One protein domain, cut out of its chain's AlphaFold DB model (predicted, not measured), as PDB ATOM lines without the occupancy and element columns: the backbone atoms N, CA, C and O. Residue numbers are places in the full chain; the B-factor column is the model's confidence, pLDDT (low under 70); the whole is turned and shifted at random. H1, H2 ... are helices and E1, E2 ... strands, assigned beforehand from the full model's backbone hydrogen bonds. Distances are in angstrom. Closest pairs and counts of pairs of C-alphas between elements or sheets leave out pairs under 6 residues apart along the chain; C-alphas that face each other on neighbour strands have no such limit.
ATOM      1  N   ILE A  12     -88.900 -10.912  76.621       49.47
ATOM      2  CA  ILE A  12     -87.827 -11.020  75.630       49.47
ATOM      3  C   ILE A  12     -86.534 -10.547  76.277       49.47
ATOM      4  O   ILE A  12     -86.473  -9.446  76.821       49.47
ATOM      5  N   TRP A  13     -85.510 -11.387  76.219       50.53
ATOM      6  CA  TRP A  13     -84.179 -11.036  76.686       50.53
ATOM      7  C   TRP A  13     -83.366 -10.556  75.486       50.53
ATOM      8  O   TRP A  13     -83.483 -11.112  74.393       50.53
ATOM      9  N   ILE A  14     -82.552  -9.522  75.674       57.28
ATOM     10  CA  ILE A  14     -81.605  -9.040  74.665       57.28
ATOM     11  C   ILE A  14     -80.252  -8.916  75.350       57.28
ATOM     12  O   ILE A  14     -80.106  -8.109  76.252       57.28
ATOM     13  N   ILE A  15     -79.279  -9.725  74.959       54.56
ATOM     14  CA  ILE A  15     -77.910  -9.717  75.474       54.56
ATOM     15  C   ILE A  15     -77.012  -9.089  74.404       54.56
ATOM     16  O   ILE A  15     -77.021  -9.522  73.253       54.56
ATOM     17  N   ALA A  16     -76.225  -8.086  74.777       50.81
ATOM     18  CA  ALA A  16     -75.192  -7.509  73.920       50.81
ATOM     19  C   ALA A  16     -73.821  -7.997  74.399       50.81
ATOM     20  O   ALA A  16     -73.512  -7.861  75.582       50.81
ATOM     21  N   GLU A  17     -72.999  -8.563  73.514       46.41
ATOM     22  CA  GLU A  17     -71.600  -8.868  73.830       46.41
ATOM     23  C   GLU A  17     -70.693  -8.194  72.798       46.41
ATOM     24  O   GLU A  17     -70.817  -8.415  71.591       46.41
ATOM     25  N   GLN A  18     -69.769  -7.363  73.279       42.62
ATOM     26  CA  GLN A  18     -68.783  -6.702  72.435       42.62
ATOM     27  C   GLN A  18     -67.637  -7.689  72.170       42.62
ATOM     28  O   GLN A  18     -66.761  -7.899  73.009       42.62
ATOM     29  N   MET A  19     -67.664  -8.350  71.012       40.22
ATOM     30  CA  MET A  19     -66.561  -9.182  70.528       40.22
ATOM     31  C   MET A  19     -65.895  -8.485  69.341       40.22
ATOM     32  O   MET A  19     -66.574  -7.935  68.484       40.22
ATOM     33  N   GLY A  20     -64.560  -8.477  69.300       34.94
ATOM     34  CA  GLY A  20     -63.786  -7.699  68.329       34.94
ATOM     35  C   GLY A  20     -64.237  -7.835  66.864       34.94
ATOM     36  O   GLY A  20     -64.528  -8.927  66.380       34.94
ATOM     37  N   VAL A  21     -64.198  -6.684  66.178       35.38
ATOM     38  CA  VAL A  21     -64.439  -6.389  64.747       35.38
ATOM     39  C   VAL A  21     -65.895  -6.474  64.260       35.38
ATOM     40  O   VAL A  21     -66.236  -5.766  63.319       35.38
ATOM     41  N   GLU A  22     -66.786  -7.200  64.932       37.06
ATOM     42  CA  GLU A  22     -68.232  -7.139  64.669       37.06
ATOM     43  C   GLU A  22     -69.002  -7.273  65.982       37.06
ATOM     44  O   GLU A  22     -68.934  -8.315  66.638       37.06
ATOM     45  N   GLU A  23     -69.759  -6.243  66.359       42.56
ATOM     46  CA  GLU A  23     -70.659  -6.336  67.504       42.56
ATOM     47  C   GLU A  23     -71.787  -7.327  67.187       42.56
ATOM     48  O   GLU A  23     -72.405  -7.302  66.113       42.56
ATOM     49  N   LYS A  24     -72.029  -8.267  68.106       39.66
ATOM     50  CA  LYS A  24     -73.021  -9.327  67.913       39.66
ATOM     51  C   LYS A  24     -74.040  -9.267  69.031       39.66
ATOM     52  O   LYS A  24     -73.706  -9.336  70.210       39.66
ATOM     53  N   ILE A  25     -75.305  -9.170  68.638       50.78
ATOM     54  CA  ILE A  25     -76.422  -9.143  69.571       50.78
ATOM     55  C   ILE A  25     -77.006 -10.530  69.642       50.78
ATOM     56  O   ILE A  25     -77.216 -11.219  68.643       50.78
ATOM     57  N   ILE A  26     -77.288 -10.933  70.857       47.97
ATOM     58  CA  ILE A  26     -77.800 -12.230  71.213       47.97
ATOM     59  C   ILE A  26     -79.214 -11.959  71.721       47.97
ATOM     60  O   ILE A  26     -79.402 -11.312  72.740       47.97
ATOM     61  N   ILE A  27     -80.237 -12.411  71.004       49.44
ATOM     62  CA  ILE A  27     -81.644 -12.229  71.375       49.44
ATOM     63  C   ILE A  27     -82.187 -13.568  71.892       49.44
ATOM     64  O   ILE A  27     -82.603 -14.423  71.098       49.44
ATOM     65  N   PRO A  28     -82.197 -13.789  73.218       46.28
ATOM     66  CA  PRO A  28     -82.922 -14.906  73.790       46.28
ATOM     67  C   PRO A  28     -84.438 -14.687  73.746       46.28
ATOM     68  O   PRO A  28     -85.022 -13.948  74.539       46.28
ATOM     69  N   ILE A  29     -85.104 -15.418  72.852       41.84
ATOM     70  CA  ILE A  29     -86.542 -15.680  72.958       41.84
ATOM     71  C   ILE A  29     -86.699 -16.928  73.836       41.84
ATOM     72  O   ILE A  29     -86.842 -18.035  73.324       41.84
ATOM     73  N   PHE A  30     -86.624 -16.776  75.162       40.59
ATOM     74  CA  PHE A  30     -86.851 -17.887  76.092       40.59
ATOM     75  C   PHE A  30     -88.131 -17.701  76.903       40.59
ATOM     76  O   PHE A  30     -88.329 -16.685  77.568       40.59
ATOM     77  N   LYS A  31     -88.952 -18.754  76.953       34.69
ATOM     78  CA  LYS A  31     -89.878 -18.984  78.066       34.69
ATOM     79  C   LYS A  31     -89.122 -19.727  79.173       34.69
ATOM     80  O   LYS A  31     -89.086 -20.946  79.161       34.69
ATOM     81  N   GLY A  32     -88.537 -18.970  80.106       37.22
ATOM     82  CA  GLY A  32     -88.009 -19.460  81.389       37.22
ATOM     83  C   GLY A  32     -86.713 -20.279  81.322       37.22
ATOM     84  O   GLY A  32     -86.745 -21.435  80.930       37.22
ATOM     85  N   ILE A  33     -85.595 -19.712  81.793       37.25
ATOM     86  CA  ILE A  33     -84.365 -20.445  82.157       37.25
ATOM     87  C   ILE A  33     -83.727 -19.760  83.383       37.25
ATOM     88  O   ILE A  33     -83.763 -18.534  83.483       37.25
ATOM     89  N   GLN A  34     -83.181 -20.557  84.316       32.47
ATOM     90  CA  GLN A  34     -82.565 -20.132  85.587       32.47
ATOM     91  C   GLN A  34     -81.020 -20.206  85.632       32.47
ATOM     92  O   GLN A  34     -80.449 -19.964  86.689       32.47
ATOM     93  N   GLU A  35     -80.310 -20.498  84.540       33.81
ATOM     94  CA  GLU A  35     -78.855 -20.724  84.605       33.81
ATOM     95  C   GLU A  35     -78.050 -19.870  83.618       33.81
ATOM     96  O   GLU A  35     -78.271 -19.881  82.409       33.81
ATOM     97  N   THR A  36     -77.086 -19.123  84.168       40.03
ATOM     98  CA  THR A  36     -76.256 -18.125  83.477       40.03
ATOM     99  C   THR A  36     -74.769 -18.422  83.663       40.03
ATOM    100  O   THR A  36     -74.068 -17.662  84.323       40.03
ATOM    101  N   HIS A  37     -74.254 -19.539  83.153       35.59
ATOM    102  CA  HIS A  37     -72.811 -19.787  83.201       35.59
ATOM    103  C   HIS A  37     -72.288 -20.156  81.809       35.59
ATOM    104  O   HIS A  37     -72.522 -21.249  81.303       35.59
ATOM    105  N   THR A  38     -71.486 -19.244  81.246       38.66
ATOM    106  CA  THR A  38     -70.583 -19.425  80.088       38.66
ATOM    107  C   THR A  38     -71.121 -19.058  78.695       38.66
ATOM    108  O   THR A  38     -71.129 -19.875  77.777       38.66
ATOM    109  N   LEU A  39     -71.450 -17.781  78.481       47.47
ATOM    110  CA  LEU A  39     -71.523 -17.183  77.139       47.47
ATOM    111  C   LEU A  39     -70.237 -16.376  76.903       47.47
ATOM    112  O   LEU A  39     -70.199 -15.189  77.171       47.47
ATOM    113  N   LYS A  40     -69.143 -17.057  76.537       41.31
ATOM    114  CA  LYS A  40     -67.862 -16.419  76.148       41.31
ATOM    115  C   LYS A  40     -67.491 -16.677  74.682       41.31
ATOM    116  O   LYS A  40     -66.400 -16.331  74.246       41.31
ATOM    117  N   ASN A  41     -68.337 -17.395  73.943       49.53
ATOM    118  CA  ASN A  41     -68.097 -17.760  72.551       49.53
ATOM    119  C   ASN A  41     -69.441 -17.844  71.823       49.53
ATOM    120  O   ASN A  41     -70.335 -18.582  72.253       49.53
ATOM    121  N   ILE A  42     -69.575 -17.122  70.710       55.66
ATOM    122  CA  ILE A  42     -70.814 -17.086  69.934       55.66
ATOM    123  C   ILE A  42     -71.241 -18.453  69.393       55.66
ATOM    124  O   ILE A  42     -72.434 -18.723  69.253       55.66
ATOM    125  N   ASP A  43     -70.287 -19.352  69.162       54.28
ATOM    126  CA  ASP A  43     -70.589 -20.713  68.727       54.28
ATOM    127  C   ASP A  43     -71.247 -21.536  69.842       54.28
ATOM    128  O   ASP A  43     -72.048 -22.426  69.559       54.28
ATOM    129  N   ASN A  44     -70.986 -21.214  71.112       56.53
ATOM    130  CA  ASN A  44     -71.680 -21.825  72.249       56.53
ATOM    131  C   ASN A  44     -73.071 -21.211  72.452       56.53
ATOM    132  O   ASN A  44     -74.018 -21.933  72.749       56.53
ATOM    133  N   ILE A  45     -73.220 -19.906  72.210       58.12
ATOM    134  CA  ILE A  45     -74.511 -19.199  72.251       58.12
ATOM    135  C   ILE A  45     -75.494 -19.783  71.222       58.12
ATOM    136  O   ILE A  45     -76.641 -20.086  71.559       58.12
ATOM    137  N   LYS A  46     -75.032 -20.026  69.987       57.44
ATOM    138  CA  LYS A  46     -75.842 -20.656  68.928       57.44
ATOM    139  C   LYS A  46     -76.273 -22.079  69.290       57.44
ATOM    140  O   LYS A  46     -77.406 -22.462  69.011       57.44
ATOM    141  N   LYS A  47     -75.400 -22.854  69.947       59.75
ATOM    142  CA  LYS A  47     -75.696 -24.232  70.387       59.75
ATOM    143  C   LYS A  47     -76.780 -24.309  71.462       59.75
ATOM    144  O   LYS A  47     -77.459 -25.324  71.547       59.75
ATOM    145  N   ILE A  48     -76.968 -23.249  72.248       64.06
ATOM    146  CA  ILE A  48     -77.988 -23.175  73.311       64.06
ATOM    147  C   ILE A  48     -79.339 -22.667  72.751       64.06
ATOM    148  O   ILE A  48     -80.301 -22.470  73.484       64.06
ATOM    149  N   GLY A  49     -79.451 -22.485  71.427       63.59
ATOM    150  CA  GLY A  49     -80.696 -22.080  70.767       63.59
ATOM    151  C   GLY A  49     -80.979 -20.580  70.846       63.59
ATOM    152  O   GLY A  49     -82.100 -20.148  70.573       63.59
ATOM    153  N   ILE A  50     -79.976 -19.772  71.199       65.62
ATOM    154  CA  ILE A  50     -80.128 -18.322  71.245       65.62
ATOM    155  C   ILE A  50     -79.932 -17.743  69.848       65.62
ATOM    156  O   ILE A  50     -78.912 -17.978  69.197       65.62
ATOM    157  N   LYS A  51     -80.915 -16.970  69.380       69.44
ATOM    158  CA  LYS A  51     -80.831 -16.306  68.080       69.44
ATOM    159  C   LYS A  51     -79.842 -15.153  68.169       69.44
ATOM    160  O   LYS A  51     -79.876 -14.378  69.116       69.44
ATOM    161  N   THR A  52     -78.984 -15.022  67.168       68.31
ATOM    162  CA  THR A  52     -78.029 -13.916  67.071       68.31
ATOM    163  C   THR A  52     -78.406 -13.012  65.908       68.31
ATOM    164  O   THR A  52     -78.727 -13.518  64.833       68.31
ATOM    165  N   LEU A  53     -78.328 -11.701  66.108       72.00
ATOM    166  CA  LEU A  53     -78.543 -10.684  65.088       72.00
ATOM    167  C   LEU A  53     -77.303  -9.788  65.015       72.00
ATOM    168  O   LEU A  53     -76.795  -9.322  66.030       72.00
ATOM    169  N   SER A  54     -76.811  -9.571  63.803       72.81
ATOM    170  CA  SER A  54     -75.765  -8.599  63.495       72.81
ATOM    171  C   SER A  54     -76.027  -8.104  62.079       72.81
ATOM    172  O   SER A  54     -76.405  -8.897  61.210       72.81
ATOM    173  N   ILE A  55     -75.911  -6.797  61.871       75.31
ATOM    174  CA  ILE A  55     -76.140  -6.163  60.577       75.31
ATOM    175  C   ILE A  55     -74.876  -5.366  60.247       75.31
ATOM    176  O   ILE A  55     -74.544  -4.451  60.999       75.31
ATOM    177  N   PRO A  56     -74.155  -5.697  59.160       75.69
ATOM    178  CA  PRO A  56     -72.921  -5.005  58.812       75.69
ATOM    179  C   PRO A  56     -73.112  -3.490  58.702       75.69
ATOM    180  O   PRO A  56     -74.030  -3.023  58.026       75.69
ATOM    181  N   GLY A  57     -72.220  -2.735  59.346       76.19
ATOM    182  CA  GLY A  57     -72.240  -1.270  59.337       76.19
ATOM    183  C   GLY A  57     -73.285  -0.631  60.254       76.19
ATOM    184  O   GLY A  57     -73.493   0.576  60.160       76.19
ATOM    185  N   ILE A  58     -73.939  -1.415  61.114       79.31
ATOM    186  CA  ILE A  58     -74.870  -0.922  62.130       79.31
ATOM    187  C   ILE A  58     -74.343  -1.316  63.510       79.31
ATOM    188  O   ILE A  58     -73.974  -2.472  63.722       79.31
ATOM    189  N   GLU A  59     -74.317  -0.353  64.427       80.94
ATOM    190  CA  GLU A  59     -73.891  -0.549  65.813       80.94
ATOM    191  C   GLU A  59     -74.901  -1.410  66.586       80.94
ATOM    192  O   GLU A  59     -76.091  -1.503  66.244       80.94
ATOM    193  N   ALA A  60     -74.422  -2.136  67.597       82.19
ATOM    194  CA  ALA A  60     -75.274  -3.085  68.291       82.19
ATOM    195  C   ALA A  60     -76.344  -2.400  69.147       82.19
ATOM    196  O   ALA A  60     -77.475  -2.881  69.235       82.19
ATOM    197  N   ASP A  61     -76.003  -1.280  69.765       87.94
ATOM    198  CA  ASP A  61     -76.910  -0.437  70.536       87.94
ATOM    199  C   ASP A  61     -78.133   0.008  69.715       87.94
ATOM    200  O   ASP A  61     -79.264  -0.133  70.179       87.94
ATOM    201  N   ASP A  62     -77.930   0.416  68.464       89.12
ATOM    202  CA  ASP A  62     -78.956   0.818  67.509       89.12
ATOM    203  C   ASP A  62     -79.907  -0.340  67.153       89.12
ATOM    204  O   ASP A  62     -81.136  -0.189  67.095       89.12
ATOM    205  N   ILE A  63     -79.360  -1.538  66.927       86.44
ATOM    206  CA  ILE A  63     -80.168  -2.734  66.658       86.44
ATOM    207  C   ILE A  63     -80.950  -3.132  67.920       86.44
ATOM    208  O   ILE A  63     -82.129  -3.487  67.816       86.44
ATOM    209  N   ILE A  64     -80.334  -3.064  69.108       88.69
ATOM    210  CA  ILE A  64     -80.989  -3.344  70.396       88.69
ATOM    211  C   ILE A  64     -82.121  -2.355  70.632       88.69
ATOM    212  O   ILE A  64     -83.236  -2.788  70.918       88.69
ATOM    213  N   GLY A  65     -81.862  -1.057  70.480       91.94
ATOM    214  CA  GLY A  65     -82.846   0.002  70.658       91.94
ATOM    215  C   GLY A  65     -84.033  -0.174  69.723       91.94
ATOM    216  O   GLY A  65     -85.179  -0.237  70.171       91.94
ATOM    217  N   SER A  66     -83.762  -0.370  68.433       91.31
ATOM    218  CA  SER A  66     -84.799  -0.590  67.420       91.31
ATOM    219  C   SER A  66     -85.614  -1.860  67.678       91.31
ATOM    220  O   SER A  66     -86.844  -1.860  67.562       91.31
ATOM    221  N   PHE A  67     -84.958  -2.954  68.071       88.62
ATOM    222  CA  PHE A  67     -85.640  -4.211  68.356       88.62
ATOM    223  C   PHE A  67     -86.456  -4.148  69.656       88.62
ATOM    224  O   PHE A  67     -87.635  -4.506  69.650       88.62
ATOM    225  N   ALA A  68     -85.873  -3.644  70.746       89.38
ATOM    226  CA  ALA A  68     -86.541  -3.469  72.032       89.38
ATOM    227  C   ALA A  68     -87.780  -2.580  71.895       89.38
ATOM    228  O   ALA A  68     -88.860  -2.946  72.355       89.38
ATOM    229  N   HIS A  69     -87.655  -1.463  71.176       91.62
ATOM    230  CA  HIS A  69     -88.764  -0.548  70.935       91.62
ATOM    231  C   HIS A  69     -89.882  -1.182  70.094       91.62
ATOM    232  O   HIS A  69     -91.072  -0.986  70.360       91.62
ATOM    233  N   LYS A  70     -89.531  -1.993  69.087       87.44
ATOM    234  CA  LYS A  70     -90.510  -2.741  68.285       87.44
ATOM    235  C   LYS A  70     -91.269  -3.774  69.121       87.44
ATOM    236  O   LYS A  70     -92.481  -3.907  68.961       87.44
ATOM    237  N   VAL A  71     -90.574  -4.492  70.002       85.19
ATOM    238  CA  VAL A  71     -91.184  -5.471  70.915       85.19
ATOM    239  C   VAL A  71     -92.093  -4.776  71.924       85.19
ATOM    240  O   VAL A  71     -93.245  -5.175  72.083       85.19
ATOM    241  N   GLU A  72     -91.629  -3.694  72.542       87.25
ATOM    242  CA  GLU A  72     -92.441  -2.888  73.451       87.25
ATOM    243  C   GLU A  72     -93.740  -2.411  72.781       87.25
ATOM    244  O   GLU A  72     -94.813  -2.511  73.378       87.25
ATOM    245  N   LYS A  73     -93.680  -1.954  71.522       88.25
ATOM    246  CA  LYS A  73     -94.869  -1.547  70.751       88.25
ATOM    247  C   LYS A  73     -95.878  -2.674  70.530       88.25
ATOM    248  O   LYS A  73     -97.053  -2.387  70.316       88.25
ATOM    249  N   SER A  74     -95.453  -3.937  70.599       83.31
ATOM    250  CA  SER A  74     -96.362  -5.094  70.581       83.31
ATOM    251  C   SER A  74     -97.001  -5.403  71.943       83.31
ATOM    252  O   SER A  74     -97.817  -6.316  72.042       83.31
ATOM    253  N   GLY A  75     -96.686  -4.618  72.980       81.94
ATOM    254  CA  GLY A  75     -97.218  -4.762  74.337       81.94
ATOM    255  C   GLY A  75     -96.449  -5.753  75.210       81.94
ATOM    256  O   GLY A  75     -96.920  -6.095  76.294       81.94
ATOM    257  N   GLU A  76     -95.288  -6.216  74.749       83.19
ATOM    258  CA  GLU A  76     -94.451  -7.185  75.455       83.19
ATOM    259  C   GLU A  76     -93.385  -6.501  76.319       83.19
ATOM    260  O   GLU A  76     -92.990  -5.356  76.085       83.19
ATOM    261  N   GLN A  77     -92.907  -7.225  77.333       81.88
ATOM    262  CA  GLN A  77     -91.841  -6.754  78.219       81.88
ATOM    263  C   GLN A  77     -90.465  -7.149  77.681       81.88
ATOM    264  O   GLN A  77     -90.240  -8.291  77.268       81.88
ATOM    265  N   VAL A  78     -89.514  -6.224  77.769       84.69
ATOM    266  CA  VAL A  78     -88.132  -6.403  77.327       84.69
ATOM    267  C   VAL A  78     -87.191  -6.293  78.518       84.69
ATOM    268  O   VAL A  78     -87.296  -5.382  79.343       84.69
ATOM    269  N   LEU A  79     -86.246  -7.224  78.596       86.75
ATOM    270  CA  LEU A  79     -85.121  -7.165  79.514       86.75
ATOM    271  C   LEU A  79     -83.820  -7.148  78.712       86.75
ATOM    272  O   LEU A  79     -83.405  -8.158  78.147       86.75
ATOM    273  N   ILE A  80     -83.184  -5.984  78.666       87.75
ATOM    274  CA  ILE A  80     -81.864  -5.807  78.068       87.75
ATOM    275  C   ILE A  80     -80.826  -6.243  79.097       87.75
ATOM    276  O   ILE A  80     -80.911  -5.890  80.261       87.75
ATOM    277  N   VAL A  81     -79.836  -7.015  78.699       86.00
ATOM    278  CA  VAL A  81     -78.747  -7.483  79.542       86.00
ATOM    279  C   VAL A  81     -77.488  -6.808  79.036       86.00
ATOM    280  O   VAL A  81     -76.981  -7.153  77.968       86.00
ATOM    281  N   SER A  82     -77.019  -5.812  79.781       84.56
ATOM    282  CA  SER A  82     -75.848  -5.028  79.406       84.56
ATOM    283  C   SER A  82     -75.215  -4.366  80.631       84.56
ATOM    284  O   SER A  82     -75.884  -4.088  81.630       84.56
ATOM    285  N   HIS A  83     -73.910  -4.118  80.540       84.12
ATOM    286  CA  HIS A  83     -73.178  -3.232  81.451       84.12
ATOM    287  C   HIS A  83     -73.065  -1.810  80.915       84.12
ATOM    288  O   HIS A  83     -72.647  -0.915  81.651       84.12
ATOM    289  N   ASP A  84     -73.414  -1.621  79.647       87.12
ATOM    290  CA  ASP A  84     -73.349  -0.335  78.996       87.12
ATOM    291  C   ASP A  84     -74.420   0.596  79.570       87.12
ATOM    292  O   ASP A  84     -75.610   0.267  79.640       87.12
ATOM    293  N   LYS A  85     -73.968   1.761  80.021       88.38
ATOM    294  CA  LYS A  85     -74.830   2.794  80.590       88.38
ATOM    295  C   LYS A  85     -75.666   3.472  79.506       88.38
ATOM    296  O   LYS A  85     -76.702   4.028  79.849       88.38
ATOM    297  N   ASP A  86     -75.270   3.402  78.240       90.56
ATOM    298  CA  ASP A  86     -75.970   4.082  77.151       90.56
ATOM    299  C   ASP A  86     -77.339   3.456  76.904       90.56
ATOM    300  O   ASP A  86     -78.298   4.157  76.579       90.56
ATOM    301  N   MET A  87     -77.484   2.169  77.240       92.81
ATOM    302  CA  MET A  87     -78.765   1.461  77.272       92.81
ATOM    303  C   MET A  87     -79.797   2.129  78.184       92.81
ATOM    304  O   MET A  87     -80.993   1.923  77.987       92.81
ATOM    305  N   ILE A  88     -79.380   2.933  79.177       95.88
ATOM    306  CA  ILE A  88     -80.296   3.620  80.101       95.88
ATOM    307  C   ILE A  88     -81.319   4.470  79.339       95.88
ATOM    308  O   ILE A  88     -82.468   4.535  79.773       95.88
ATOM    309  N   GLN A  89     -80.954   5.047  78.188       96.62
ATOM    310  CA  GLN A  89     -81.884   5.842  77.376       96.62
ATOM    311  C   GLN A  89     -83.059   5.023  76.803       96.62
ATOM    312  O   GLN A  89     -84.088   5.596  76.454       96.62
ATOM    313  N   LEU A  90     -82.935   3.689  76.746       96.12
ATOM    314  CA  LEU A  90     -83.972   2.767  76.271       96.12
ATOM    315  C   LEU A  90     -84.966   2.354  77.363       96.12
ATOM    316  O   LEU A  90     -85.954   1.688  77.064       96.12
ATOM    317  N   VAL A  91     -84.701   2.683  78.630       96.81
ATOM    318  CA  VAL A  91     -85.510   2.204  79.756       96.81
ATOM    319  C   VAL A  91     -86.881   2.874  79.769       96.81
ATOM    320  O   VAL A  91     -87.008   4.096  79.748       96.81
ATOM    321  N   THR A  92     -87.924   2.061  79.886       96.69
ATOM    322  CA  THR A  92     -89.322   2.490  79.985       96.69
ATOM    323  C   THR A  92     -90.028   1.687  81.084       96.69
ATOM    324  O   THR A  92     -89.398   0.981  81.869       96.69
ATOM    325  N   ASN A  93     -91.359   1.754  81.157       93.75
ATOM    326  CA  ASN A  93     -92.123   0.857  82.028       93.75
ATOM    327  C   ASN A  93     -92.094  -0.611  81.554       93.75
ATOM    328  O   ASN A  93     -92.311  -1.512  82.364       93.75
ATOM    329  N   ASN A  94     -91.833  -0.848  80.265       90.94
ATOM    330  CA  ASN A  94     -91.824  -2.178  79.653       90.94
ATOM    331  C   ASN A  94     -90.419  -2.652  79.268       90.94
ATOM    332  O   ASN A  94     -90.236  -3.853  79.086       90.94
ATOM    333  N   ILE A  95     -89.439  -1.752  79.182       93.56
ATOM    334  CA  ILE A  95     -88.038  -2.060  78.894       93.56
ATOM    335  C   ILE A  95     -87.211  -1.803  80.154       93.56
ATOM    336  O   ILE A  95     -87.112  -0.670  80.612       93.56
ATOM    337  N   ASN A  96     -86.597  -2.848  80.707       93.00
ATOM    338  CA  ASN A  96     -85.662  -2.743  81.833       93.00
ATOM    339  C   ASN A  96     -84.277  -3.259  81.431       93.00
ATOM    340  O   ASN A  96     -84.160  -4.015  80.466       93.00
ATOM    341  N   ILE A  97     -83.244  -2.913  82.205       91.62
ATOM    342  CA  ILE A  97     -81.888  -3.448  82.006       91.62
ATOM    343  C   ILE A  97     -81.508  -4.338  83.189       91.62
ATOM    344  O   ILE A  97     -81.721  -3.951  84.330       91.62
ATOM    345  N   LEU A  98     -80.917  -5.502  82.944       87.06
ATOM    346  CA  LEU A  98     -80.227  -6.317  83.931       87.06
ATOM    347  C   LEU A  98     -78.720  -6.117  83.781       87.06
ATOM    348  O   LEU A  98     -78.120  -6.521  82.786       87.06
ATOM    349  N   ASN A  99     -78.107  -5.567  84.819       83.88
ATOM    350  CA  ASN A  99     -76.670  -5.578  84.988       83.88
ATOM    351  C   ASN A  99     -76.270  -6.858  85.745       83.88
ATOM    352  O   ASN A  99     -76.544  -7.004  86.935       83.88
ATOM    353  N   ILE A 100     -75.637  -7.810  85.053       78.31
ATOM    354  CA  ILE A 100     -75.305  -9.127  85.630       78.31
ATOM    355  C   ILE A 100     -74.217  -9.040  86.712       78.31
ATOM    356  O   ILE A 100     -74.213  -9.847  87.637       78.31
ATOM    357  N   SER A 101     -73.308  -8.066  86.645       77.75
ATOM    358  CA  SER A 101     -72.099  -8.041  87.476       77.75
ATOM    359  C   SER A 101     -72.431  -7.739  88.930       77.75
ATOM    360  O   SER A 101     -71.740  -8.203  89.833       77.75
ATOM    361  N   ASN A 102     -73.525  -7.013  89.153       83.44
ATOM    362  CA  ASN A 102     -74.083  -6.714  90.464       83.44
ATOM    363  C   ASN A 102     -75.519  -7.244  90.643       83.44
ATOM    364  O   ASN A 102     -76.166  -6.910  91.635       83.44
ATOM    365  N   ASN A 103     -76.011  -8.067  89.706       84.06
ATOM    366  CA  ASN A 103     -77.373  -8.608  89.670       84.06
ATOM    367  C   ASN A 103     -78.467  -7.533  89.861       84.06
ATOM    368  O   ASN A 103     -79.448  -7.722  90.585       84.06
ATOM    369  N   GLU A 104     -78.280  -6.367  89.240       88.62
ATOM    370  CA  GLU A 104     -79.153  -5.213  89.411       88.62
ATOM    371  C   GLU A 104     -80.083  -5.022  88.209       88.62
ATOM    372  O   GLU A 104     -79.634  -4.809  87.086       88.62
ATOM    373  N   ILE A 105     -81.397  -5.006  88.454       92.19
ATOM    374  CA  ILE A 105     -82.376  -4.555  87.454       92.19
ATOM    375  C   ILE A 105     -82.502  -3.033  87.527       92.19
ATOM    376  O   ILE A 105     -82.981  -2.523  88.539       92.19
ATOM    377  N   ILE A 106     -82.101  -2.325  86.479       94.44
ATOM    378  CA  ILE A 106     -82.261  -0.883  86.295       94.44
ATOM    379  C   ILE A 106     -83.655  -0.623  85.710       94.44
ATOM    380  O   ILE A 106     -84.016  -1.150  84.659       94.44
ATOM    381  N   THR A 107     -84.428   0.197  86.418       96.75
ATOM    382  CA  THR A 107     -85.803   0.598  86.084       96.75
ATOM    383  C   THR A 107     -85.899   2.128  86.069       96.75
ATOM    384  O   THR A 107     -85.013   2.780  86.639       96.75
ATOM    385  N   PRO A 108     -86.977   2.735  85.526       97.75
ATOM    386  CA  PRO A 108     -87.152   4.190  85.566       97.75
ATOM    387  C   PRO A 108     -87.013   4.767  86.982       97.75
ATOM    388  O   PRO A 108     -86.350   5.782  87.187       97.75
ATOM    389  N   LYS A 109     -87.567   4.065  87.980       97.69
ATOM    390  CA  LYS A 109     -87.481   4.455  89.390       97.69
ATOM    391  C   LYS A 109     -86.038   4.479  89.896       97.69
ATOM    392  O   LYS A 109     -85.634   5.461  90.507       97.69
ATOM    393  N   LYS A 110     -85.243   3.442  89.617       96.69
ATOM    394  CA  LYS A 110     -83.838   3.407  90.054       96.69
ATOM    395  C   LYS A 110     -82.984   4.469  89.373       96.69
ATOM    396  O   LYS A 110     -82.084   5.024  89.998       96.69
TER     397      LYS A 110
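This is residues 12 to 110 of the 212 residues of the protein "5'-3' exonuclease" of Aphis craccivora (UniProt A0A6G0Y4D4). A single twisted sheet of six strands has one long helix, H2, covering one face along its middle strands, while the short H3 sits next to H2 and the short H1 sits at the E3 and E2 end of the sheet. Residues 28 to 41, with no named element, make a wide loop between E2 and H1. The printed part has 99 residues, with three named helices and six named strands in the order E1 E2 H1 E3 H2 E4 H3 E5 E6; the class is mixed, helices and strands. The sheet, itself mixed, runs E3 E2 E1 E4 E5 E6. The whole is compact, with a radius of gyration of the C-alphas of 13.0 A, and rounded, spanning 36 by 33 by 25 A.

Find C-alpha 12 at (-87.827, -11.020, 75.630); from there E1, residues 12 to 17, runs 16.5 A. E2 is residues 24 to 27, H1 42 to 47 and E3 51 to 53. At C-alpha 60, (-75.274, -3.085, 68.291), H2 begins and runs 19.8 A to residue 73. E4, residues 77 to 81, covers 13.2 A; H3 is residues 86 to 90; E5, residues 95 to 99, covers 13.4 A. E6, residues 104 to 106, ends at C-alpha 106, (-82.261, -0.883, 86.295).

Begin at E1, whose pairing is staggered: residues 12 to 15 pair with E4, parallel, with N 14 and O 79 3.0 A apart, and residues 15 to 17 with E2, antiparallel, a hairpin, with N 15 and O 26 at 2.7 A. Beyond E2, the edge strand E3 is antiparallel to it, N 27 to O 51 being 2.8 A. On the other side of E1, E4 is parallel to E5, with N 98 and O 80 at 2.7 A; E5 and E6 form an antiparallel hairpin, with N 106 and O 97 at 2.7 A. H2 is on one face of the sheet, two layers, at a height over the sheet of 8.3 A. It lies over E1, along the strands at 4 degrees on the local plane, and only just over E4, where 3 of its C-alphas fall. H2 touches H3, closest at the C-alphas of Gly 65 and Leu 90, 6.4 A. H3 only grazes the sheet with residues 87 to 90, and H1 with residues 42 to 46. E4, H3, E5 form a strand-helix-strand unit, two parallel neighbours with a helix between; E3, H2, E4 form a split one, with E2 and E1 between its strands. Both crossovers are right-handed. In H1 and H2 every O i to N i+4 pair is within hydrogen-bond range; in H3 0 of 1 is, but 2 of 2 O i to N i+3 pairs are.

The C-alphas of Asp 43 and Lys 109, the two farthest apart, are 36.7 A apart. The printed part has no cut, and E2 to H1 is the long link. Look at residues 12 to 52 for pLDDT under 70; the mean of the printed part is 71.0.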